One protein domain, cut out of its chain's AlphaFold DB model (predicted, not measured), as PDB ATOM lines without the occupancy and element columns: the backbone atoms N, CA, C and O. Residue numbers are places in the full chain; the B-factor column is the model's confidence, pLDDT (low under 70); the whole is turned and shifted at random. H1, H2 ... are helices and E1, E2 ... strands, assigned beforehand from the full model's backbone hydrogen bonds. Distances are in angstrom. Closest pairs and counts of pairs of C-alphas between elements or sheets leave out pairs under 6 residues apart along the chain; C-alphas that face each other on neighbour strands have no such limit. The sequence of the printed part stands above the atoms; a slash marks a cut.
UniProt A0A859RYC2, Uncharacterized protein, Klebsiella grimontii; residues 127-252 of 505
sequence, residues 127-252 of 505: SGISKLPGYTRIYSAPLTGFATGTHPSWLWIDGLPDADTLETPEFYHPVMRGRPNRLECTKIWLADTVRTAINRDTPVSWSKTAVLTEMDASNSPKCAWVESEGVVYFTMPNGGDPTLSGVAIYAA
ATOM      1  N   SER A 127     352.860 317.477 429.834       95.44
ATOM      2  CA  SER A 127     352.965 317.214 431.270       95.44
ATOM      3  C   SER A 127     354.104 316.231 431.533       95.44
ATOM      4  O   SER A 127     354.621 315.616 430.602       95.44
ATOM      5  N   GLY A 128     354.546 316.110 432.789       95.88
ATOM      6  CA  GLY A 128     355.674 315.233 433.128       95.88
ATOM      7  C   GLY A 128     357.001 315.670 432.496       95.88
ATOM      8  O   GLY A 128     357.837 314.823 432.191       95.88
ATOM      9  N   ILE A 129     357.181 316.977 432.273       97.38
ATOM     10  CA  ILE A 129     358.411 317.538 431.707       97.38
ATOM     11  C   ILE A 129     359.573 317.284 432.673       97.38
ATOM     12  O   ILE A 129     359.491 317.623 433.854       97.38
ATOM     13  N   SER A 130     360.668 316.720 432.164       96.50
ATOM     14  CA  SER A 130     361.877 316.437 432.941       96.50
ATOM     15  C   SER A 130     363.141 316.776 432.156       96.50
ATOM     16  O   SER A 130     363.153 316.707 430.928       96.50
ATOM     17  N   LYS A 131     364.210 317.173 432.854       96.69
ATOM     18  CA  LYS A 131     365.511 317.433 432.227       96.69
ATOM     19  C   LYS A 131     366.182 316.112 431.852       96.69
ATOM     20  O   LYS A 131     366.262 315.210 432.685       96.69
ATOM     21  N   LEU A 132     366.692 316.008 430.627       96.50
ATOM     22  CA  LEU A 132     367.356 314.801 430.145       96.50
ATOM     23  C   LEU A 132     368.784 314.699 430.722       96.50
ATOM     24  O   LEU A 132     369.593 315.603 430.496       96.50
ATOM     25  N   PRO A 133     369.142 313.613 431.436       95.38
ATOM     26  CA  PRO A 133     370.493 313.443 431.963       95.38
ATOM     27  C   PRO A 133     371.557 313.404 430.859       95.38
ATOM     28  O   PRO A 133     371.353 312.805 429.806       95.38
ATOM     29  N   GLY A 134     372.712 314.016 431.125       94.06
ATOM     30  CA  GLY A 134     373.836 314.079 430.182       94.06
ATOM     31  C   GLY A 134     373.765 315.225 429.168       94.06
ATOM     32  O   GLY A 134     374.738 315.435 428.453       94.06
ATOM     33  N   TYR A 135     372.669 315.987 429.150       95.25
ATOM     34  CA  TYR A 135     372.488 317.156 428.292       95.25
ATOM     35  C   TYR A 135     372.249 318.416 429.121       95.25
ATOM     36  O   TYR A 135     371.745 318.372 430.249       95.25
ATOM     37  N   THR A 136     372.637 319.564 428.576       92.75
ATOM     38  CA  THR A 136     372.608 320.832 429.311       92.75
ATOM     39  C   THR A 136     371.260 321.540 429.218       92.75
ATOM     40  O   THR A 136     370.841 322.170 430.195       92.75
ATOM     41  N   ARG A 137     370.558 321.401 428.088       94.75
ATOM     42  CA  ARG A 137     369.377 322.195 427.705       94.75
ATOM     43  C   ARG A 137     368.178 321.354 427.273       94.75
ATOM     44  O   ARG A 137     367.123 321.919 426.991       94.75
ATOM     45  N   ILE A 138     368.332 320.034 427.192       97.44
ATOM     46  CA  ILE A 138     367.282 319.148 426.685       97.44
ATOM     47  C   ILE A 138     366.339 318.718 427.795       97.44
ATOM     48  O   ILE A 138     366.753 318.242 428.854       97.44
ATOM     49  N   TYR A 139     365.055 318.817 427.483       97.94
ATOM     50  CA  TYR A 139     363.958 318.311 428.281       97.94
ATOM     51  C   TYR A 139     363.184 317.270 427.483       97.94
ATOM     52  O   TYR A 139     363.215 317.253 426.250       97.94
ATOM     53  N   SER A 140     362.496 316.386 428.190       97.44
ATOM     54  CA  SER A 140     361.623 315.383 427.602       97.44
ATOM     55  C   SER A 140     360.268 315.364 428.289       97.44
ATOM     56  O   SER A 140     360.143 315.710 429.467       97.44
ATOM     57  N   ALA A 141     359.251 314.957 427.539       97.56
ATOM     58  CA  ALA A 141     357.912 314.720 428.052       97.56
ATOM     59  C   ALA A 141     357.230 313.591 427.260       97.56
ATOM     60  O   ALA A 141     357.481 313.455 426.055       97.56
ATOM     61  N   PRO A 142     356.353 312.797 427.897       96.69
ATOM     62  CA  PRO A 142     355.473 311.886 427.181       96.69
ATOM     63  C   PRO A 142     354.596 312.654 426.188       96.69
ATOM     64  O   PRO A 142     354.014 313.687 426.526       96.69
ATOM     65  N   LEU A 143     354.483 312.139 424.966       94.50
ATOM     66  CA  LEU A 143     353.623 312.699 423.932       94.50
ATOM     67  C   LEU A 143     353.032 311.583 423.071       94.50
ATOM     68  O   LEU A 143     353.749 310.851 422.385       94.50
ATOM     69  N   THR A 144     351.707 311.486 423.093       88.81
ATOM     70  CA  THR A 144     350.914 310.504 422.349       88.81
ATOM     71  C   THR A 144     349.836 311.204 421.515       88.81
ATOM     72  O   THR A 144     349.660 312.421 421.593       88.81
ATOM     73  N   GLY A 145     349.113 310.437 420.695       86.00
ATOM     74  CA  GLY A 145     347.961 310.925 419.927       86.00
ATOM     75  C   GLY A 145     348.254 311.278 418.469       86.00
ATOM     76  O   GLY A 145     347.319 311.571 417.730       86.00
ATOM     77  N   PHE A 146     349.515 311.216 418.034       88.00
ATOM     78  CA  PHE A 146     349.844 311.244 416.611       88.00
ATOM     79  C   PHE A 146     349.379 309.943 415.954       88.00
ATOM     80  O   PHE A 146     349.588 308.853 416.489       88.00
ATOM     81  N   ALA A 147     348.731 310.060 414.797       84.75
ATOM     82  CA  ALA A 147     348.444 308.911 413.949       84.75
ATOM     83  C   ALA A 147     349.754 308.360 413.366       84.75
ATOM     84  O   ALA A 147     350.721 309.109 413.196       84.75
ATOM     85  N   THR A 148     349.782 307.073 413.015       81.06
ATOM     86  CA  THR A 148     350.943 306.449 412.364       81.06
ATOM     87  C   THR A 148     351.396 307.273 411.157       81.06
ATOM     88  O   THR A 148     350.589 307.607 410.289       81.06
ATOM     89  N   GLY A 149     352.686 307.612 411.115       77.06
ATOM     90  CA  GLY A 149     353.279 308.432 410.053       77.06
ATOM     91  C   GLY A 149     353.104 309.950 410.213       77.06
ATOM     92  O   GLY A 149     353.539 310.697 409.341       77.06
ATOM     93  N   THR A 150     352.506 310.426 411.309       84.75
ATOM     94  CA  THR A 150     352.435 311.861 411.655       84.75
ATOM     95  C   THR A 150     353.336 312.177 412.841       84.75
ATOM     96  O   THR A 150     353.616 311.295 413.640       84.75
ATOM     97  N   HIS A 151     353.815 313.413 412.951       87.75
ATOM     98  CA  HIS A 151     354.782 313.837 413.965       87.75
ATOM     99  C   HIS A 151     354.736 315.364 414.108       87.75
ATOM    100  O   HIS A 151     354.404 316.048 413.141       87.75
ATOM    101  N   PRO A 152     355.128 315.959 415.243       91.94
ATOM    102  CA  PRO A 152     355.126 317.412 415.347       91.94
ATOM    103  C   PRO A 152     356.041 318.036 414.281       91.94
ATOM    104  O   PRO A 152     357.210 317.664 414.156       91.94
ATOM    105  N   SER A 153     355.510 318.991 413.517       91.06
ATOM    106  CA  SER A 153     356.312 319.946 412.734       91.06
ATOM    107  C   SER A 153     357.007 320.938 413.663       91.06
ATOM    108  O   SER A 153     358.102 321.424 413.380       91.06
ATOM    109  N   TRP A 154     356.344 321.230 414.781       94.75
ATOM    110  CA  TRP A 154     356.828 322.053 415.876       94.75
ATOM    111  C   TRP A 154     355.946 321.866 417.118       94.75
ATOM    112  O   TRP A 154     354.819 321.371 417.033       94.75
ATOM    113  N   LEU A 155     356.464 322.289 418.268       97.56
ATOM    114  CA  LEU A 155     355.686 322.522 419.491       97.56
ATOM    115  C   LEU A 155     355.474 324.027 419.695       97.56
ATOM    116  O   LEU A 155     356.088 324.846 419.011       97.56
ATOM    117  N   TRP A 156     354.647 324.392 420.669       98.12
ATOM    118  CA  TRP A 156     354.308 325.784 420.953       98.12
ATOM    119  C   TRP A 156     354.528 326.138 422.416       98.12
ATOM    120  O   TRP A 156     353.960 325.488 423.287       98.12
ATOM    121  N   ILE A 157     355.292 327.197 422.689       97.44
ATOM    122  CA  ILE A 157     355.329 327.834 424.013       97.44
ATOM    123  C   ILE A 157     354.248 328.910 424.028       97.44
ATOM    124  O   ILE A 157     354.351 329.927 423.337       97.44
ATOM    125  N   ASP A 158     353.190 328.671 424.794       96.75
ATOM    126  CA  ASP A 158     351.991 329.499 424.776       96.75
ATOM    127  C   ASP A 158     352.221 330.854 425.454       96.75
ATOM    128  O   ASP A 158     352.700 330.925 426.585       96.75
ATOM    129  N   GLY A 159     351.839 331.936 424.770       92.94
ATOM    130  CA  GLY A 159     351.887 333.297 425.315       92.94
ATOM    131  C   GLY A 159     353.278 333.931 425.398       92.94
ATOM    132  O   GLY A 159     353.389 335.038 425.920       92.94
ATOM    133  N   LEU A 160     354.317 333.269 424.882       93.88
ATOM    134  CA  LEU A 160     355.650 333.846 424.715       93.88
ATOM    135  C   LEU A 160     355.840 334.279 423.249       93.88
ATOM    136  O   LEU A 160     355.942 333.391 422.399       93.88
ATOM    137  N   PRO A 161     355.908 335.589 422.928       94.06
ATOM    138  CA  PRO A 161     356.123 336.054 421.557       94.06
ATOM    139  C   PRO A 161     357.388 335.460 420.940       94.06
ATOM    140  O   PRO A 161     358.437 335.419 421.583       94.06
ATOM    141  N   ASP A 162     357.285 335.004 419.695       94.75
ATOM    142  CA  ASP A 162     358.389 334.313 419.038       94.75
ATOM    143  C   ASP A 162     359.460 335.306 418.577       94.75
ATOM    144  O   ASP A 162     359.220 336.113 417.668       94.75
ATOM    145  N   ALA A 163     360.639 335.235 419.196       92.69
ATOM    146  CA  ALA A 163     361.771 336.104 418.899       92.69
ATOM    147  C   ALA A 163     362.242 335.996 417.440       92.69
ATOM    148  O   ALA A 163     362.637 337.012 416.871       92.69
ATOM    149  N   ASP A 164     362.116 334.822 416.809       91.25
ATOM    150  CA  ASP A 164     362.498 334.608 415.404       91.25
ATOM    151  C   ASP A 164     361.534 335.313 414.432       91.25
ATOM    152  O   ASP A 164     361.786 335.423 413.231       91.25
ATOM    153  N   THR A 165     360.414 335.819 414.953       93.44
ATOM    154  CA  THR A 165     359.398 336.542 414.183       93.44
ATOM    155  C   THR A 165     359.319 338.023 414.529       93.44
ATOM    156  O   THR A 165     358.336 338.680 414.179       93.44
ATOM    157  N   LEU A 166     360.326 338.547 415.236       93.38
ATOM    158  CA  LEU A 166     360.454 339.972 415.507       93.38
ATOM    159  C   LEU A 166     360.644 340.743 414.195       93.38
ATOM    160  O   LEU A 166     361.564 340.470 413.429       93.38
ATOM    161  N   GLU A 167     359.781 341.723 413.958       90.94
ATOM    162  CA  GLU A 167     359.841 342.609 412.801       90.94
ATOM    163  C   GLU A 167     360.594 343.896 413.107       90.94
ATOM    164  O   GLU A 167     360.571 344.423 414.228       90.94
ATOM    165  N   THR A 168     361.203 344.447 412.064       89.25
ATOM    166  CA  THR A 168     361.743 345.800 412.087       89.25
ATOM    167  C   THR A 168     360.645 346.825 411.761       89.25
ATOM    168  O   THR A 168     359.666 346.487 411.086       89.25
ATOM    169  N   PRO A 169     360.753 348.076 412.255       87.31
ATOM    170  CA  PRO A 169     359.696 349.081 412.114       87.31
ATOM    171  C   PRO A 169     359.241 349.352 410.675       87.31
ATOM    172  O   PRO A 169     358.068 349.641 410.448       87.31
ATOM    173  N   GLU A 170     360.136 349.232 409.697       84.06
ATOM    174  CA  GLU A 170     359.837 349.397 408.272       84.06
ATOM    175  C   GLU A 170     358.873 348.340 407.711       84.06
ATOM    176  O   GLU A 170     358.238 348.579 406.685       84.06
ATOM    177  N   PHE A 171     358.713 347.206 408.395       84.50
ATOM    178  CA  PHE A 171     357.782 346.141 408.026       84.50
ATOM    179  C   PHE A 171     356.573 346.046 408.956       84.50
ATOM    180  O   PHE A 171     355.798 345.089 408.871       84.50
ATOM    181  N   TYR A 172     356.361 347.037 409.827       84.12
ATOM    182  CA  TYR A 172     355.155 347.091 410.645       84.12
ATOM    183  C   TYR A 172     353.933 347.291 409.762       84.12
ATOM    184  O   TYR A 172     353.652 348.376 409.257       84.12
ATOM    185  N   HIS A 173     353.171 346.216 409.605       74.56
ATOM    186  CA  HIS A 173     351.919 346.258 408.878       74.56
ATOM    187  C   HIS A 173     350.766 346.572 409.840       74.56
ATOM    188  O   HIS A 173     350.739 346.029 410.950       74.56
ATOM    189  N   PRO A 174     349.761 347.376 409.444       69.12
ATOM    190  CA  PRO A 174     348.601 347.672 410.292       69.12
ATOM    191  C   PRO A 174     347.908 346.421 410.864       69.12
ATOM    192  O   PRO A 174     347.436 346.427 412.000       69.12
ATOM    193  N   VAL A 175     347.927 345.306 410.123       66.38
ATOM    194  CA  VAL A 175     347.362 344.006 410.553       66.38
ATOM    195  C   VAL A 175     348.124 343.349 411.712       66.38
ATOM    196  O   VAL A 175     347.567 342.510 412.422       66.38
ATOM    197  N   MET A 176     349.370 343.758 411.974       73.38
ATOM    198  CA  MET A 176     350.104 343.354 413.176       73.38
ATOM    199  C   MET A 176     349.511 343.986 414.440       73.38
ATOM    200  O   MET A 176     349.699 343.443 415.530       73.38
ATOM    201  N   ARG A 177     348.722 345.063 414.298       71.12
ATOM    202  CA  ARG A 177     348.012 345.775 415.377       71.12
ATOM    203  C   ARG A 177     348.940 346.228 416.500       71.12
ATOM    204  O   ARG A 177     348.680 345.989 417.674       71.12
ATOM    205  N   GLY A 178     350.063 346.830 416.115       76.38
ATOM    206  CA  GLY A 178     351.070 347.339 417.046       76.38
ATOM    207  C   GLY A 178     351.943 346.268 417.705       76.38
ATOM    208  O   GLY A 178     352.813 346.619 418.497       76.38
ATOM    209  N   ARG A 179     351.756 344.977 417.391       83.06
ATOM    210  CA  ARG A 179     352.669 343.924 417.854       83.06
ATOM    211  C   ARG A 179     353.946 343.926 417.010       83.06
ATOM    212  O   ARG A 179     353.835 344.014 415.790       83.06
ATOM    213  N   PRO A 180     355.125 343.761 417.631       89.75
ATOM    214  CA  PRO A 180     356.383 343.683 416.899       89.75
ATOM    215  C   PRO A 180     356.693 342.262 416.404       89.75
ATOM    216  O   PRO A 180     357.437 342.112 415.448       89.75
ATOM    217  N   ASN A 181     356.118 341.216 417.008       93.31
ATOM    218  CA  ASN A 181     356.305 339.828 416.576       93.31
ATOM    219  C   ASN A 181     355.125 339.360 415.721       93.31
ATOM    220  O   ASN A 181     353.963 339.633 416.052       93.31
ATOM    221  N   ARG A 182     355.398 338.599 414.655       92.44
ATOM    222  CA  ARG A 182     354.325 337.973 413.865       92.44
ATOM    223  C   ARG A 182     353.603 336.887 414.655       92.44
ATOM    224  O   ARG A 182     352.380 336.786 414.544       92.44
ATOM    225  N   LEU A 183     354.315 336.111 415.472       94.44
ATOM    226  CA  LEU A 183     353.739 335.044 416.293       94.44
ATOM    227  C   LEU A 183     353.678 335.433 417.775       94.44
ATOM    228  O   LEU A 183     354.642 335.916 418.363       94.44
ATOM    229  N   GLU A 184     352.520 335.183 418.388       92.69
ATOM    230  CA  GLU A 184     352.260 335.438 419.817       92.69
ATOM    231  C   GLU A 184     352.733 334.295 420.728       92.69
ATOM    232  O   GLU A 184     352.737 334.432 421.951       92.69
ATOM    233  N   CYS A 185     353.085 333.163 420.123       96.69
ATOM    234  CA  CYS A 185     353.564 331.960 420.781       96.69
ATOM    235  C   CYS A 185     354.841 331.516 420.077       96.69
ATOM    236  O   CYS A 185     354.913 331.578 418.850       96.69
ATOM    237  N   THR A 186     355.818 331.039 420.841       97.06
ATOM    238  CA  THR A 186     357.114 330.644 420.291       97.06
ATOM    239  C   THR A 186     357.008 329.265 419.669       97.06
ATOM    240  O   THR A 186     356.569 328.316 420.330       97.06
ATOM    241  N   LYS A 187     357.432 329.151 418.414       96.00
ATOM    242  CA  LYS A 187     357.509 327.888 417.693       96.00
ATOM    243  C   LYS A 187     358.792 327.156 418.091       96.00
ATOM    244  O   LYS A 187     359.898 327.643 417.881       96.00
ATOM    245  N   ILE A 188     358.659 325.962 418.660       97.19
ATOM    246  CA  ILE A 188     359.787 325.053 418.891       97.19
ATOM    247  C   ILE A 188     359.936 324.196 417.638       97.19
ATOM    248  O   ILE A 188     359.187 323.237 417.451       97.19
ATOM    249  N   TRP A 189     360.865 324.561 416.762       93.81
ATOM    250  CA  TRP A 189     361.013 323.939 415.446       93.81
ATOM    251  C   TRP A 189     361.456 322.484 415.524       93.81
ATOM    252  O   TRP A 189     362.300 322.126 416.338       93.81
ATOM    253  N   LEU A 190     360.985 321.646 414.604       92.75
ATOM    254  CA  LEU A 190     361.613 320.346 414.392       92.75
ATOM    255  C   LEU A 190     363.124 320.506 414.133       92.75
ATOM    256  O   LEU A 190     363.539 321.391 413.379       92.75
ATOM    257  N   ALA A 191     363.938 319.661 414.771       94.19
ATOM    258  CA  ALA A 191     365.387 319.639 414.583       94.19
ATOM    259  C   ALA A 191     365.749 319.499 413.095       94.19
ATOM    260  O   ALA A 191     365.100 318.757 412.353       94.19
ATOM    261  N   ASP A 192     366.797 320.191 412.655       90.88
ATOM    262  CA  ASP A 192     367.168 320.303 411.244       90.88
ATOM    263  C   ASP A 192     367.619 318.953 410.677       90.88
ATOM    264  O   ASP A 192     367.291 318.625 409.532       90.88
ATOM    265  N   THR A 193     368.282 318.128 411.496       91.00
ATOM    266  CA  THR A 193     368.615 316.735 411.168       91.00
ATOM    267  C   THR A 193     367.359 315.917 410.868       91.00
ATOM    268  O   THR A 193     367.321 315.195 409.871       91.00
ATOM    269  N   VAL A 194     366.306 316.047 411.686       90.00
ATOM    270  CA  VAL A 194     365.044 315.325 411.459       90.00
ATOM    271  C   VAL A 194     364.338 315.891 410.236       90.00
ATOM    272  O   VAL A 194     363.973 315.133 409.345       90.00
ATOM    273  N   ARG A 195     364.205 317.219 410.148       87.06
ATOM    274  CA  ARG A 195     363.566 317.908 409.024       87.06
ATOM    275  C   ARG A 195     364.184 317.486 407.695       87.06
ATOM    276  O   ARG A 195     363.462 317.094 406.791       87.06
ATOM    277  N   THR A 196     365.508 317.501 407.585       84.31
ATOM    278  CA  THR A 196     366.222 317.087 406.365       84.31
ATOM    279  C   THR A 196     365.941 315.629 406.004       84.31
ATOM    280  O   THR A 196     365.836 315.294 404.824       84.31
ATOM    281  N   ALA A 197     365.791 314.764 407.009       83.81
ATOM    282  CA  ALA A 197     365.524 313.348 406.809       83.81
ATOM    283  C   ALA A 197     364.107 313.062 406.280       83.81
ATOM    284  O   ALA A 197     363.922 312.164 405.457       83.81
ATOM    285  N   ILE A 198     363.117 313.836 406.730       80.19
ATOM    286  CA  ILE A 198     361.703 313.641 406.378       80.19
ATOM    287  C   ILE A 198     361.235 314.502 405.199       80.19
ATOM    288  O   ILE A 198     360.218 314.200 404.591       80.19
ATOM    289  N   ASN A 199     361.971 315.555 404.843       69.62
ATOM    290  CA  ASN A 199     361.667 316.486 403.747       69.62
ATOM    291  C   ASN A 199     361.933 315.881 402.346       69.62
ATOM    292  O   ASN A 199     362.256 316.578 401.386       69.62
ATOM    293  N   ARG A 200     361.872 314.551 402.217       61.19
ATOM    294  CA  ARG A 200     362.129 313.811 400.977       61.19
ATOM    295  C   ARG A 200     360.987 312.835 400.734       61.19
ATOM    296  O   ARG A 200     360.502 312.212 401.672       61.19
ATOM    297  N   ASP A 201     360.635 312.626 399.464       57.16
ATOM    298  CA  ASP A 201     359.613 311.648 399.042       57.16
ATOM    299  C   ASP A 201     359.942 310.205 399.485       57.16
ATOM    300  O   ASP A 201     359.097 309.316 399.448       57.16
ATOM    301  N   THR A 202     361.179 309.962 399.926       57.75
ATOM    302  CA  THR A 202     361.583 308.757 400.651       57.75
ATOM    303  C   THR A 202     362.165 309.174 402.003       57.75
ATOM    304  O   THR A 202     363.267 309.734 402.022       57.75
ATOM    305  N   PRO A 203     361.462 308.915 403.121       62.59
ATOM    306  CA  PRO A 203     361.987 309.182 404.454       62.59
ATOM    307  C   PRO A 203     363.311 308.440 404.647       62.59
ATOM    308  O   PRO A 203     363.374 307.222 404.472       62.59
ATOM    309  N   VAL A 204     364.377 309.159 404.994       63.97
ATOM    310  CA  VAL A 204     365.627 308.522 405.435       63.97
ATOM    311  C   VAL A 204     365.617 308.383 406.955       63.97
ATOM    312  O   VAL A 204     365.008 309.183 407.666       63.97
ATOM    313  N   SER A 205     366.273 307.346 407.476       79.69
ATOM    314  CA  SER A 205     366.436 307.191 408.921       79.69
ATOM    315  C   SER A 205     367.327 308.304 409.480       79.69
ATOM    316  O   SER A 205     368.283 308.744 408.840       79.69
ATOM    317  N   TRP A 206     367.025 308.762 410.693       89.38
ATOM    318  CA  TRP A 206     367.821 309.753 411.418       89.38
ATOM    319  C   TRP A 206     368.309 309.180 412.751       89.38
ATOM    320  O   TRP A 206     367.697 308.285 413.333       89.38
ATOM    321  N   SER A 207     369.447 309.685 413.236       92.31
ATOM    322  CA  SER A 207     370.055 309.243 414.495       92.31
ATOM    323  C   SER A 207     369.583 310.108 415.655       92.31
ATOM    324  O   SER A 207     369.849 311.311 415.676       92.31
ATOM    325  N   LYS A 208     368.953 309.493 416.663       94.38
ATOM    326  CA  LYS A 208     368.555 310.180 417.902       94.38
ATOM    327  C   LYS A 208     369.732 310.909 418.552       94.38
ATOM    328  O   LYS A 208     369.597 312.067 418.920       94.38
ATOM    329  N   THR A 209     370.898 310.273 418.646       95.19
ATOM    330  CA  THR A 209     372.088 310.885 419.258       95.19
ATOM    331  C   THR A 209     372.545 312.136 418.509       95.19
ATOM    332  O   THR A 209     372.875 313.139 419.140       95.19
ATOM    333  N   ALA A 210     372.535 312.104 417.172       95.19
ATOM    334  CA  ALA A 210     372.904 313.266 416.361       95.19
ATOM    335  C   ALA A 210     371.917 314.424 416.570       95.19
ATOM    336  O   ALA A 210     372.334 315.555 416.799       95.19
ATOM    337  N   VAL A 211     370.618 314.113 416.584       96.25
ATOM    338  CA  VAL A 211     369.543 315.085 416.820       96.25
ATOM    339  C   VAL A 211     369.657 315.728 418.200       96.25
ATOM    340  O   VAL A 211     369.614 316.948 418.310       96.25
ATOM    341  N   LEU A 212     369.855 314.940 419.260       97.25
ATOM    342  CA  LEU A 212     370.021 315.494 420.606       97.25
ATOM    343  C   LEU A 212     371.292 316.353 420.707       97.25
ATOM    344  O   LEU A 212     371.270 317.404 421.332       97.25
ATOM    345  N   THR A 213     372.383 315.970 420.042       96.25
ATOM    346  CA  THR A 213     373.608 316.791 420.013       96.25
ATOM    347  C   THR A 213     373.376 318.137 419.316       96.25
ATOM    348  O   THR A 213     373.793 319.171 419.832       96.25
ATOM    349  N   GLU A 214     372.679 318.140 418.173       96.00
ATOM    350  CA  GLU A 214     372.272 319.365 417.466       96.00
ATOM    351  C   GLU A 214     371.426 320.266 418.372       96.00
ATOM    352  O   GLU A 214     371.690 321.462 418.506       96.00
ATOM    353  N   MET A 215     370.419 319.682 419.021       96.81
ATOM    354  CA  MET A 215     369.492 320.414 419.875       96.81
ATOM    355  C   MET A 215     370.191 321.042 421.086       96.81
ATOM    356  O   MET A 215     369.933 322.206 421.377       96.81
ATOM    357  N   ASP A 216     371.085 320.316 421.769       96.25
ATOM    358  CA  ASP A 216     371.783 320.823 422.964       96.25
ATOM    359  C   ASP A 216     372.752 321.971 422.635       96.25
ATOM    360  O   ASP A 216     372.964 322.870 423.449       96.25
ATOM    361  N   ALA A 217     373.306 321.978 421.419       94.38
ATOM    362  CA  ALA A 217     374.181 323.041 420.935       94.38
ATOM    363  C   ALA A 217     373.422 324.281 420.421       94.38
ATOM    364  O   ALA A 217     374.019 325.351 420.284       94.38
ATOM    365  N   SER A 218     372.122 324.164 420.129       91.06
ATOM    366  CA  SER A 218     371.337 325.230 419.497       91.06
ATOM    367  C   SER A 218     370.840 326.284 420.489       91.06
ATOM    368  O   SER A 218     370.436 325.981 421.613       91.06
ATOM    369  N   ASN A 219     370.827 327.546 420.053       88.62
ATOM    370  CA  ASN A 219     370.186 328.643 420.786       88.62
ATOM    371  C   ASN A 219     368.713 328.838 420.418       88.62
ATOM    372  O   ASN A 219     367.952 329.356 421.240       88.62
ATOM    373  N   SER A 220     368.317 328.389 419.227       91.31
ATOM    374  CA  SER A 220     366.919 328.361 418.808       91.31
ATOM    375  C   SER A 220     366.211 327.163 419.445       91.31
ATOM    376  O   SER A 220     366.807 326.086 419.556       91.31
ATOM    377  N   PRO A 221     364.941 327.311 419.850       95.50
ATOM    378  CA  PRO A 221     364.169 326.208 420.399       95.50
ATOM    379  C   PRO A 221     363.950 325.132 419.330       95.50
ATOM    380  O   PRO A 221     363.461 325.413 418.231       95.50
ATOM    381  N   LYS A 222     364.312 323.889 419.654       96.56
ATOM    382  CA  LYS A 222     364.184 322.734 418.760       96.56
ATOM    383  C   LYS A 222     363.442 321.588 419.438       96.56
ATOM    384  O   LYS A 222     363.493 321.464 420.660       96.56
ATOM    385  N   CYS A 223     362.789 320.727 418.662       97.00
ATOM    386  CA  CYS A 223     362.161 319.501 419.144       97.00
ATOM    387  C   CYS A 223     362.451 318.292 418.251       97.00
ATOM    388  O   CYS A 223     362.727 318.423 417.059       97.00
ATOM    389  N   ALA A 224     362.310 317.101 418.823       95.38
ATOM    390  CA  ALA A 224     362.320 315.834 418.107       95.38
ATOM    391  C   ALA A 224     361.391 314.834 418.796       95.38
ATOM    392  O   ALA A 224     361.460 314.650 420.011       95.38
ATOM    393  N   TRP A 225     360.530 314.172 418.026       92.56
ATOM    394  CA  TRP A 225     359.640 313.129 418.533       92.56
ATOM    395  C   TRP A 225     360.184 311.749 418.184       92.56
ATOM    396  O   TRP A 225     360.541 311.488 417.036       92.56
ATOM    397  N   VAL A 226     360.255 310.872 419.184       90.44
ATOM    398  CA  VAL A 226     360.676 309.480 419.023       90.44
ATOM    399  C   VAL A 226     359.451 308.596 419.245       90.44
ATOM    400  O   VAL A 226     359.101 308.278 420.381       90.44
ATOM    401  N   GLU A 227     358.794 308.205 418.150       85.94
ATOM    402  CA  GLU A 227     357.539 307.435 418.169       85.94
ATOM    403  C   GLU A 227     357.657 306.139 418.979       85.94
ATOM    404  O   GLU A 227     356.811 305.863 419.825       85.94
ATOM    405  N   SER A 228     358.753 305.391 418.803       87.50
ATOM    406  CA  SER A 228     358.999 304.130 419.517       87.50
ATOM    407  C   SER A 228     359.100 304.282 421.036       87.50
ATOM    408  O   SER A 228     358.981 303.296 421.757       87.50
ATOM    409  N   GLU A 229     359.356 305.497 421.524       91.88
ATOM    410  CA  GLU A 229     359.428 305.817 422.952       91.88
ATOM    411  C   GLU A 229     358.159 306.524 423.447       91.88
ATOM    412  O   GLU A 229     357.949 306.608 424.654       91.88
ATOM    413  N   GLY A 230     357.323 307.055 422.546       91.25
ATOM    414  CA  GLY A 230     356.198 307.918 422.911       91.25
ATOM    415  C   GLY A 230     356.642 309.206 423.613       91.25
ATOM    416  O   GLY A 230     355.926 309.723 424.470       91.25
ATOM    417  N   VAL A 231     357.844 309.701 423.298       95.00
ATOM    418  CA  VAL A 231     358.480 310.841 423.976       95.00
ATOM    419  C   VAL A 231     358.851 311.914 422.965       95.00
ATOM    420  O   VAL A 231     359.378 311.629 421.886       95.00
ATOM    421  N   VAL A 232     358.609 313.169 423.338       96.94
ATOM    422  CA  VAL A 232     359.185 314.328 422.658       96.94
ATOM    423  C   VAL A 232     360.345 314.881 423.471       96.94
ATOM    424  O   VAL A 232     360.256 315.017 424.691       96.94
ATOM    425  N   TYR A 233     361.427 315.204 422.778       97.81
ATOM    426  CA  TYR A 233     362.578 315.927 423.296       97.81
ATOM    427  C   TYR A 233     362.505 317.358 422.791       97.81
ATOM    428  O   TYR A 233     362.158 317.571 421.629       97.81
ATOM    429  N   PHE A 234     362.834 318.336 423.626       97.81
ATOM    430  CA  PHE A 234     362.812 319.736 423.220       97.81
ATOM    431  C   PHE A 234     363.776 320.608 424.024       97.81
ATOM    432  O   PHE A 234     364.227 320.234 425.108       97.81
ATOM    433  N   THR A 235     364.078 321.783 423.480       97.19
ATOM    434  CA  THR A 235     364.835 322.849 424.140       97.19
ATOM    435  C   THR A 235     364.002 324.124 424.222       97.19
ATOM    436  O   THR A 235     363.115 324.367 423.401       97.19
ATOM    437  N   MET A 236     364.292 324.951 425.226       95.31
ATOM    438  CA  MET A 236     363.685 326.273 425.376       95.31
ATOM    439  C   MET A 236     364.559 327.354 424.724       95.31
ATOM    440  O   MET A 236     365.786 327.188 424.662       95.31
ATOM    441  N   PRO A 237     363.970 328.494 424.317       92.31
ATOM    442  CA  PRO A 237     364.723 329.646 423.830       92.31
ATOM    443  C   PRO A 237     365.843 330.019 424.801       92.31
ATOM    444  O   PRO A 237     365.625 330.073 426.015       92.31
ATOM    445  N   ASN A 238     367.054 330.238 424.282       87.44
ATOM    446  CA  ASN A 238     368.227 330.619 425.078       87.44
ATOM    447  C   ASN A 238     368.548 329.671 426.258       87.44
ATOM    448  O   ASN A 238     369.264 330.052 427.177       87.44
ATOM    449  N   GLY A 239     368.073 328.415 426.220       85.56
ATOM    450  CA  GLY A 239     368.382 327.413 427.246       85.56
ATOM    451  C   GLY A 239     367.609 327.595 428.552       85.56
ATOM    452  O   GLY A 239     368.075 327.139 429.591       85.56
ATOM    453  N   GLY A 240     366.453 328.265 428.502       91.12
ATOM    454  CA  GLY A 240     365.561 328.393 429.653       91.12
ATOM    455  C   GLY A 240     365.109 327.048 430.237       91.12
ATOM    456  O   GLY A 240     365.157 326.009 429.576       91.12
ATOM    457  N   ASP A 241     364.632 327.077 431.482       92.25
ATOM    458  CA  ASP A 241     364.122 325.889 432.165       92.25
ATOM    459  C   ASP A 241     362.578 325.865 432.148       92.25
ATOM    460  O   ASP A 241     361.943 326.674 432.839       92.25
ATOM    461  N   PRO A 242     361.939 324.944 431.399       92.31
ATOM    462  CA  PRO A 242     360.488 324.842 431.336       92.31
ATOM    463  C   PRO A 242     359.865 324.447 432.683       92.31
ATOM    464  O   PRO A 242     358.725 324.816 432.942       92.31
ATOM    465  N   THR A 243     360.602 323.768 433.568       87.62
ATOM    466  CA  THR A 243     360.105 323.331 434.885       87.62
ATOM    467  C   THR A 243     360.031 324.468 435.906       87.62
ATOM    468  O   THR A 243     359.305 324.360 436.891       87.62
ATOM    469  N   LEU A 244     360.740 325.574 435.651       85.00
ATOM    470  CA  LEU A 244     360.770 326.758 436.518       85.00
ATOM    471  C   LEU A 244     360.047 327.968 435.910       85.00
ATOM    472  O   LEU A 244     359.638 328.869 436.633       85.00
ATOM    473  N   SER A 245     359.901 328.002 434.585       80.50
ATOM    474  CA  SER A 245     359.371 329.164 433.855       80.50
ATOM    475  C   SER A 245     357.861 329.393 434.000       80.50
ATOM    476  O   SER A 245     357.388 330.486 433.703       80.50
ATOM    477  N   GLY A 246     357.092 328.376 434.412       83.88
ATOM    478  CA  GLY A 246     355.626 328.448 434.492       83.88
ATOM    479  C   GLY A 246     354.912 328.555 433.136       83.88
ATOM    480  O   GLY A 246     353.699 328.761 433.106       83.88
ATOM    481  N   VAL A 247     355.635 328.424 432.018       91.00
ATOM    482  CA  VAL A 247     355.054 328.489 430.672       91.00
ATOM    483  C   VAL A 247     354.382 327.173 430.297       91.00
ATOM    484  O   VAL A 247     354.840 326.088 430.655       91.00
ATOM    485  N   ALA A 248     353.297 327.268 429.536       96.06
ATOM    486  CA  ALA A 248     352.599 326.106 429.015       96.06
ATOM    487  C   ALA A 248     353.152 325.737 427.635       96.06
ATOM    488  O   ALA A 248     353.280 326.601 426.766       96.06
ATOM    489  N   ILE A 249     353.459 324.456 427.428       97.81
ATOM    490  CA  ILE A 249     353.954 323.952 426.144       97.81
ATOM    491  C   ILE A 249     352.899 323.029 425.550       97.81
ATOM    492  O   ILE A 249     352.437 322.104 426.216       97.81
ATOM    493  N   TYR A 250     352.524 323.271 424.299       97.81
ATOM    494  CA  TYR A 250     351.486 322.526 423.602       97.81
ATOM    495  C   TYR A 250     352.031 321.806 422.371       97.81
ATOM    496  O   TYR A 250     352.891 322.312 421.649       97.81
ATOM    497  N   ALA A 251     351.462 320.635 422.109       97.62
ATOM    498  CA  ALA A 251     351.503 319.968 420.816       97.62
ATOM    499  C   ALA A 251     350.090 319.951 420.217       97.62
ATOM    500  O   ALA A 251     349.114 319.921 420.959       97.62
ATOM    501  N   ALA A 252     349.960 319.898 418.894       96.81
ATOM    502  CA  ALA A 252     348.669 319.711 418.225       96.81
ATOM    503  C   ALA A 252     348.659 318.361 417.484       96.81
ATOM    504  O   ALA A 252     348.873 318.331 416.274       96.81
TER     505      ALA A 252
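AT A GLANCE: This is residues 127 to 252 of the 505 residues of an uncharacterized protein of Klebsiella grimontii (UniProt A0A859RYC2). With little regular structure, a curled mixed sheet, ordered E1 E5 E4 E3 E2 E6, folds back on itself about E3; H2 packs along E4 and E5, and the long link of residues 158 to 185 loops away. The 126 printed residues hold, in order, E1 E2 E3 H1 H2 E4 E5 H3 E6, a mixed class, with under half of the residues in these elements. It is compact, radius of gyration of the C-alphas 15.5 A, spanning 45 by 39 by 28 A.

HOW THE PARTS SIT: E1, residues 138 to 142, is antiparallel to E5, residues 231 to 235, with N 139 2.9 A from O 234. H1, residues 192 to 198, touches H2, residues 208 to 217, closest at C-alphas 193 and 211, 6.0 A. In both helices, every O i to N i+4 pair is within hydrogen-bond range.

IN THESE COORDINATES: E1 begins at C-alpha 138 (367.282, 319.148, 426.685); H2 ends at C-alpha 217 (374.181, 323.041, 420.935).

THE WHOLE: The printed part has no cut; pLDDT is under 70 at residues 174 to 175 and 199 to 204.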